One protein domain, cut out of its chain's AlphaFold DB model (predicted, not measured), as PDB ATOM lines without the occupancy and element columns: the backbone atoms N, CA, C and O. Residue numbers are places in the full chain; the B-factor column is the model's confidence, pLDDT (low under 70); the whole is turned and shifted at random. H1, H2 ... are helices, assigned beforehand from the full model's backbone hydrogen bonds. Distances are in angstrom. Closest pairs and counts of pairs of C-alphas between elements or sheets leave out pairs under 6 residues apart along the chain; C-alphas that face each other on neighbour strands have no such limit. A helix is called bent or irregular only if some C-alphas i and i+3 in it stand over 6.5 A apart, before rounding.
ATOM      1  N   GLU A  64      41.605  52.299 175.716       86.06
ATOM      2  CA  GLU A  64      41.329  52.939 174.417       86.06
ATOM      3  C   GLU A  64      39.850  53.329 174.254       86.06
ATOM      4  O   GLU A  64      39.548  54.407 173.752       86.06
ATOM      5  N   ASN A  65      38.924  52.516 174.775       86.44
ATOM      6  CA  ASN A  65      37.493  52.832 174.747       86.44
ATOM      7  C   ASN A  65      37.145  54.060 175.608       86.44
ATOM      8  O   ASN A  65      36.276  54.847 175.235       86.44
ATOM      9  N   GLU A  66      37.798  54.222 176.761       87.31
ATOM     10  CA  GLU A  66      37.615  55.388 177.631       87.31
ATOM     11  C   GLU A  66      38.222  56.648 177.009       87.31
ATOM     12  O   GLU A  66      37.609  57.711 177.078       87.31
ATOM     13  N   TRP A  67      39.370  56.536 176.331       88.00
ATOM     14  CA  TRP A  67      39.930  57.628 175.529       88.00
ATOM     15  C   TRP A  67      38.995  58.045 174.390       88.00
ATOM     16  O   TRP A  67      38.767  59.238 174.188       88.00
ATOM     17  N   ASP A  68      38.407  57.080 173.681       86.94
ATOM     18  CA  ASP A  68      37.416  57.343 172.635       86.94
ATOM     19  C   ASP A  68      36.151  58.004 173.199       86.94
ATOM     20  O   ASP A  68      35.575  58.898 172.571       86.94
ATOM     21  N   LEU A  69      35.707  57.589 174.390       87.62
ATOM     22  CA  LEU A  69      34.581  58.207 175.085       87.62
ATOM     23  C   LEU A  69      34.901  59.648 175.497       87.62
ATOM     24  O   LEU A  69      34.074  60.534 175.287       87.62
ATOM     25  N   LEU A  70      36.099  59.894 176.026       87.81
ATOM     26  CA  LEU A  70      36.559  61.227 176.405       87.81
ATOM     27  C   LEU A  70      36.640  62.142 175.177       87.81
ATOM     28  O   LEU A  70      36.176  63.277 175.227       87.81
ATOM     29  N   ASN A  71      37.114  61.631 174.039       85.69
ATOM     30  CA  ASN A  71      37.116  62.373 172.779       85.69
ATOM     31  C   ASN A  71      35.691  62.725 172.314       85.69
ATOM     32  O   ASN A  71      35.422  63.849 171.894       85.69
ATOM     33  N   LYS A  72      34.735  61.795 172.423       86.56
ATOM     34  CA  LYS A  72      33.317  62.090 172.140       86.56
ATOM     35  C   LYS A  72      32.760  63.151 173.089       86.56
ATOM     36  O   LYS A  72      32.036  64.034 172.638       86.56
ATOM     37  N   LEU A  73      33.112  63.085 174.371       87.31
ATOM     38  CA  LEU A  73      32.684  64.063 175.368       87.31
ATOM     39  C   LEU A  73      33.213  65.464 175.044       87.31
ATOM     40  O   LEU A  73      32.433  66.410 175.065       87.31
ATOM     41  N   VAL A  74      34.492  65.594 174.683       86.31
ATOM     42  CA  VAL A  74      35.078  66.875 174.254       86.31
ATOM     43  C   VAL A  74      34.315  67.460 173.068       86.31
ATOM     44  O   VAL A  74      33.953  68.631 173.104       86.31
ATOM     45  N   ASN A  75      33.973  66.646 172.067       84.12
ATOM     46  CA  ASN A  75      33.177  67.114 170.927       84.12
ATOM     47  C   ASN A  75      31.795  67.646 171.343       84.12
ATOM     48  O   ASN A  75      31.339  68.655 170.810       84.12
ATOM     49  N   VAL A  76      31.131  66.993 172.303       87.19
ATOM     50  CA  VAL A  76      29.843  67.467 172.837       87.19
ATOM     51  C   VAL A  76      30.020  68.790 173.579       87.19
ATOM     52  O   VAL A  76      29.249  69.722 173.361       87.19
ATOM     53  N   LEU A  77      31.033  68.887 174.445       86.31
ATOM     54  CA  LEU A  77      31.313  70.090 175.233       86.31
ATOM     55  C   LEU A  77      31.702  71.285 174.356       86.31
ATOM     56  O   LEU A  77      31.268  72.401 174.642       86.31
ATOM     57  N   LEU A  78      32.427  71.050 173.260       84.94
ATOM     58  CA  LEU A  78      32.812  72.081 172.298       84.94
ATOM     59  C   LEU A  78      31.588  72.809 171.723       84.94
ATOM     60  O   LEU A  78      31.573  74.034 171.663       84.94
ATOM     61  N   SER A  79      30.502  72.094 171.403       84.50
ATOM     62  CA  SER A  79      29.265  72.728 170.918       84.50
ATOM     63  C   SER A  79      28.644  73.693 171.941       84.50
ATOM     64  O   SER A  79      28.035  74.699 171.570       84.50
ATOM     65  N   PHE A  80      28.793  73.418 173.241       85.19
ATOM     66  CA  PHE A  80      28.346  74.330 174.296       85.19
ATOM     67  C   PHE A  80      29.298  75.514 174.475       85.19
ATOM     68  O   PHE A  80      28.831  76.631 174.708       85.19
ATOM     69  N   GLU A  81      30.611  75.301 174.364       86.50
ATOM     70  CA  GLU A  81      31.593  76.390 174.358       86.50
ATOM     71  C   GLU A  81      31.286  77.376 173.225       86.50
ATOM     72  O   GLU A  81      31.098  78.562 173.487       86.50
ATOM     73  N   GLU A  82      31.128  76.888 171.996       85.19
ATOM     74  CA  GLU A  82      30.816  77.710 170.824       85.19
ATOM     75  C   GLU A  82      29.522  78.512 171.019       85.19
ATOM     76  O   GLU A  82      29.496  79.730 170.814       85.19
ATOM     77  N   ALA A  83      28.455  77.857 171.488       84.31
ATOM     78  CA  ALA A  83      27.186  78.520 171.770       84.31
ATOM     79  C   ALA A  83      27.341  79.601 172.854       84.31
ATOM     80  O   ALA A  83      26.891  80.738 172.689       84.31
ATOM     81  N   THR A  84      27.989  79.277 173.974       83.12
ATOM     82  CA  THR A  84      28.185  80.233 175.072       83.12
ATOM     83  C   THR A  84      29.107  81.380 174.682       83.12
ATOM     84  O   THR A  84      28.838  82.516 175.073       83.12
ATOM     85  N   GLN A  85      30.129  81.138 173.863       84.00
ATOM     86  CA  GLN A  85      31.001  82.166 173.314       84.00
ATOM     87  C   GLN A  85      30.220  83.133 172.420       84.00
ATOM     88  O   GLN A  85      30.288  84.345 172.651       84.00
ATOM     89  N   GLU A  86      29.436  82.620 171.470       82.44
ATOM     90  CA  GLU A  86      28.581  83.420 170.580       82.44
ATOM     91  C   GLU A  86      27.607  84.298 171.386       82.44
ATOM     92  O   GLU A  86      27.429  85.488 171.110       82.44
ATOM     93  N   PHE A  87      27.019  83.748 172.451       79.56
ATOM     94  CA  PHE A  87      26.091  84.480 173.313       79.56
ATOM     95  C   PHE A  87      26.772  85.424 174.314       79.56
ATOM     96  O   PHE A  87      26.172  86.427 174.705       79.56
ATOM     97  N   SER A  88      28.025  85.169 174.694       75.31
ATOM     98  CA  SER A  88      28.773  85.991 175.657       75.31
ATOM     99  C   SER A  88      29.146  87.384 175.132       75.31
ATOM    100  O   SER A  88      29.429  88.283 175.926       75.31
ATOM    101  N   GLY A  89      29.135  87.582 173.807       66.38
ATOM    102  CA  GLY A  89      29.503  88.842 173.150       66.38
ATOM    103  C   GLY A  89      28.360  89.852 172.974       66.38
ATOM    104  O   GLY A  89      28.614  91.012 172.646       66.38
ATOM    105  N   GLY A  90      27.101  89.451 173.178       64.00
ATOM    106  CA  GLY A  90      25.933  90.299 172.920       64.00
ATOM    107  C   GLY A  90      25.400  91.005 174.170       64.00
ATOM    108  O   GLY A  90      25.066  90.358 175.154       64.00
ATOM    109  N   THR A  91      25.199  92.329 174.119       61.50
ATOM    110  CA  THR A  91      24.479  93.076 175.182       61.50
ATOM    111  C   THR A  91      23.013  92.630 175.315       61.50
ATOM    112  O   THR A  91      22.408  92.797 176.368       61.50
ATOM    113  N   TYR A  92      22.453  92.045 174.252       57.09
ATOM    114  CA  TYR A  92      21.151  91.384 174.224       57.09
ATOM    115  C   TYR A  92      21.231  90.185 173.277       57.09
ATOM    116  O   TYR A  92      21.179  90.338 172.054       57.09
ATOM    117  N   VAL A  93      21.327  88.981 173.831       62.81
ATOM    118  CA  VAL A  93      21.031  87.768 173.068       62.81
ATOM    119  C   VAL A  93      19.535  87.783 172.778       62.81
ATOM    120  O   VAL A  93      18.710  87.737 173.688       62.81
ATOM    121  N   THR A  94      19.156  87.915 171.510       65.25
ATOM    122  CA  THR A  94      17.741  87.896 171.134       65.25
ATOM    123  C   THR A  94      17.229  86.458 171.198       65.25
ATOM    124  O   THR A  94      17.861  85.549 170.656       65.25
ATOM    125  N   LEU A  95      16.056  86.246 171.808       68.44
ATOM    126  CA  LEU A  95      15.390  84.932 171.876       68.44
ATOM    127  C   LEU A  95      15.294  84.244 170.502       68.44
ATOM    128  O   LEU A  95      15.351  83.020 170.419       68.44
ATOM    129  N   SER A  96      15.219  85.031 169.424       79.00
ATOM    130  CA  SER A  96      15.200  84.548 168.041       79.00
ATOM    131  C   SER A  96      16.454  83.777 167.618       79.00
ATOM    132  O   SER A  96      16.367  83.013 166.666       79.00
ATOM    133  N   LYS A  97      17.603  83.966 168.282       79.38
ATOM    134  CA  LYS A  97      18.838  83.194 168.052       79.38
ATOM    135  C   LYS A  97      19.052  82.098 169.098       79.38
ATOM    136  O   LYS A  97      19.549  81.028 168.767       79.38
ATOM    137  N   MET A  98      18.638  82.346 170.341       84.50
ATOM    138  CA  MET A  98      18.797  81.394 171.443       84.50
ATOM    139  C   MET A  98      17.968  80.122 171.232       84.50
ATOM    140  O   MET A  98      18.490  79.022 171.373       84.50
ATOM    141  N   ILE A  99      16.690  80.261 170.858       85.12
ATOM    142  CA  ILE A  99      15.794  79.109 170.681       85.12
ATOM    143  C   ILE A  99      16.273  78.163 169.565       85.12
ATOM    144  O   ILE A  99      16.341  76.962 169.823       85.12
ATOM    145  N   PRO A 100      16.652  78.640 168.361       87.31
ATOM    146  CA  PRO A 100      17.229  77.766 167.341       87.31
ATOM    147  C   PRO A 100      18.497  77.035 167.800       87.31
ATOM    148  O   PRO A 100      18.595  75.835 167.579       87.31
ATOM    149  N   CYS A 101      19.412  77.722 168.490       86.50
ATOM    150  CA  CYS A 101      20.653  77.122 168.988       86.50
ATOM    151  C   CYS A 101      20.393  76.034 170.047       86.50
ATOM    152  O   CYS A 101      20.963  74.951 169.981       86.50
ATOM    153  N   ILE A 102      19.464  76.270 170.984       86.88
ATOM    154  CA  ILE A 102      19.051  75.248 171.959       86.88
ATOM    155  C   ILE A 102      18.443  74.031 171.251       86.88
ATOM    156  O   ILE A 102      18.751  72.898 171.609       86.88
ATOM    157  N   ASN A 103      17.595  74.247 170.243       87.88
ATOM    158  CA  ASN A 103      16.988  73.149 169.490       87.88
ATOM    159  C   ASN A 103      18.030  72.332 168.714       87.88
ATOM    160  O   ASN A 103      17.907  71.113 168.641       87.88
ATOM    161  N   GLU A 104      19.046  72.989 168.155       87.50
ATOM    162  CA  GLU A 104      20.168  72.339 167.474       87.50
ATOM    163  C   GLU A 104      20.989  71.475 168.439       87.50
ATOM    164  O   GLU A 104      21.239  70.307 168.147       87.50
ATOM    165  N   LEU A 105      21.306  71.991 169.634       87.69
ATOM    166  CA  LEU A 105      21.956  71.204 170.686       87.69
ATOM    167  C   LEU A 105      21.109  69.984 171.068       87.69
ATOM    168  O   LEU A 105      21.609  68.864 171.060       87.69
ATOM    169  N   ILE A 106      19.811  70.163 171.336       87.69
ATOM    170  CA  ILE A 106      18.910  69.049 171.677       87.69
ATOM    171  C   ILE A 106      18.887  67.992 170.569       87.69
ATOM    172  O   ILE A 106      18.924  66.803 170.868       87.69
ATOM    173  N   PHE A 107      18.831  68.408 169.303       86.06
ATOM    174  CA  PHE A 107      18.834  67.487 168.169       86.06
ATOM    175  C   PHE A 107      20.144  66.694 168.079       86.06
ATOM    176  O   PHE A 107      20.105  65.480 167.892       86.06
ATOM    177  N   ASN A 108      21.286  67.356 168.270       83.12
ATOM    178  CA  ASN A 108      22.607  66.726 168.218       83.12
ATOM    179  C   ASN A 108      22.871  65.785 169.408       83.12
ATOM    180  O   ASN A 108      23.613  64.816 169.270       83.12
ATOM    181  N   LEU A 109      22.263  66.058 170.567       82.75
ATOM    182  CA  LEU A 109      22.368  65.237 171.780       82.75
ATOM    183  C   LEU A 109      21.307  64.135 171.876       82.75
ATOM    184  O   LEU A 109      21.427  63.250 172.726       82.75
ATOM    185  N   ALA A 110      20.257  64.182 171.052       77.00
ATOM    186  CA  ALA A 110      19.221  63.163 171.070       77.00
ATOM    187  C   ALA A 110      19.838  61.797 170.711       77.00
ATOM    188  O   ALA A 110      20.497  61.676 169.676       77.00
ATOM    189  N   PRO A 111      19.646  60.756 171.542       66.25
ATOM    190  CA  PRO A 111      20.192  59.439 171.254       66.25
ATOM    191  C   PRO A 111      19.582  58.918 169.951       66.25
ATOM    192  O   PRO A 111      18.365  58.758 169.854       66.25
ATOM    193  N   LEU A 112      20.429  58.663 168.948       57.56
ATOM    194  CA  LEU A 112      19.993  58.125 167.656       57.56
ATOM    195  C   LEU A 112      19.481  56.680 167.790       57.56
ATOM    196  O   LEU A 112      18.667  56.256 166.980       57.56
TER     197      LEU A 112
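This is residues 64 to 112 of the 169 residues of an uncharacterized protein of Rhizophagus sp. MUCL 43196 (UniProt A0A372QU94). A flat helical hairpin: the long helix H1 and the shorter helix H2 run side by side in opposite ways, joined at one end by the loop of residues 89 to 94. The first part of H1, residues 64 to 75, sticks out free of H2, and the pair meets over few residues. The printed part has 49 residues with two named helices, H1 then H2, and no named strand; the class is all helix. It is loose, with a radius of gyration of the C-alphas of 13.5 A, and spans 43 by 23 by 6 A.

H1, the longest helix, holds residues 64 to 88 and measures 35.4 A from C-alpha 64 at (41.329, 52.939, 174.417) to C-alpha 88 at (28.773, 85.991, 175.657). H2 holds residues 95 to 109 and measures 20.9 A, ending with C-alpha 109 at (22.368, 65.237, 171.780). H2 is neither bent nor irregular, but only just: C-alphas 96 and 99 are 6.1 A apart.

H1 touches H2 with residues 76 to 83 alone, with 4 pairs of C-alphas within 8 A. The closest C-alphas of the two helices, those of Ala 83 and Cys 101, are 7.2 A apart. Their lines stand at a shallow tilt of 5 degrees, and they run opposite ways as a helical hairpin. Their centres are 15.8 A apart. Of the O i to N i+4 pairs, 19 of 21 in H1 and 10 of 11 in H2 are within hydrogen-bond range.

The two C-alphas farthest apart, those of Glu 64 and Thr 91, are 43.5 A apart. The printed part has no cut, and the link from H1 to H2, 6 residues, is short. Residues 88 to 96 stand free. The mean pLDDT of the printed part is 80.9; residues 89 to 95 and 111 to 112 are under 70.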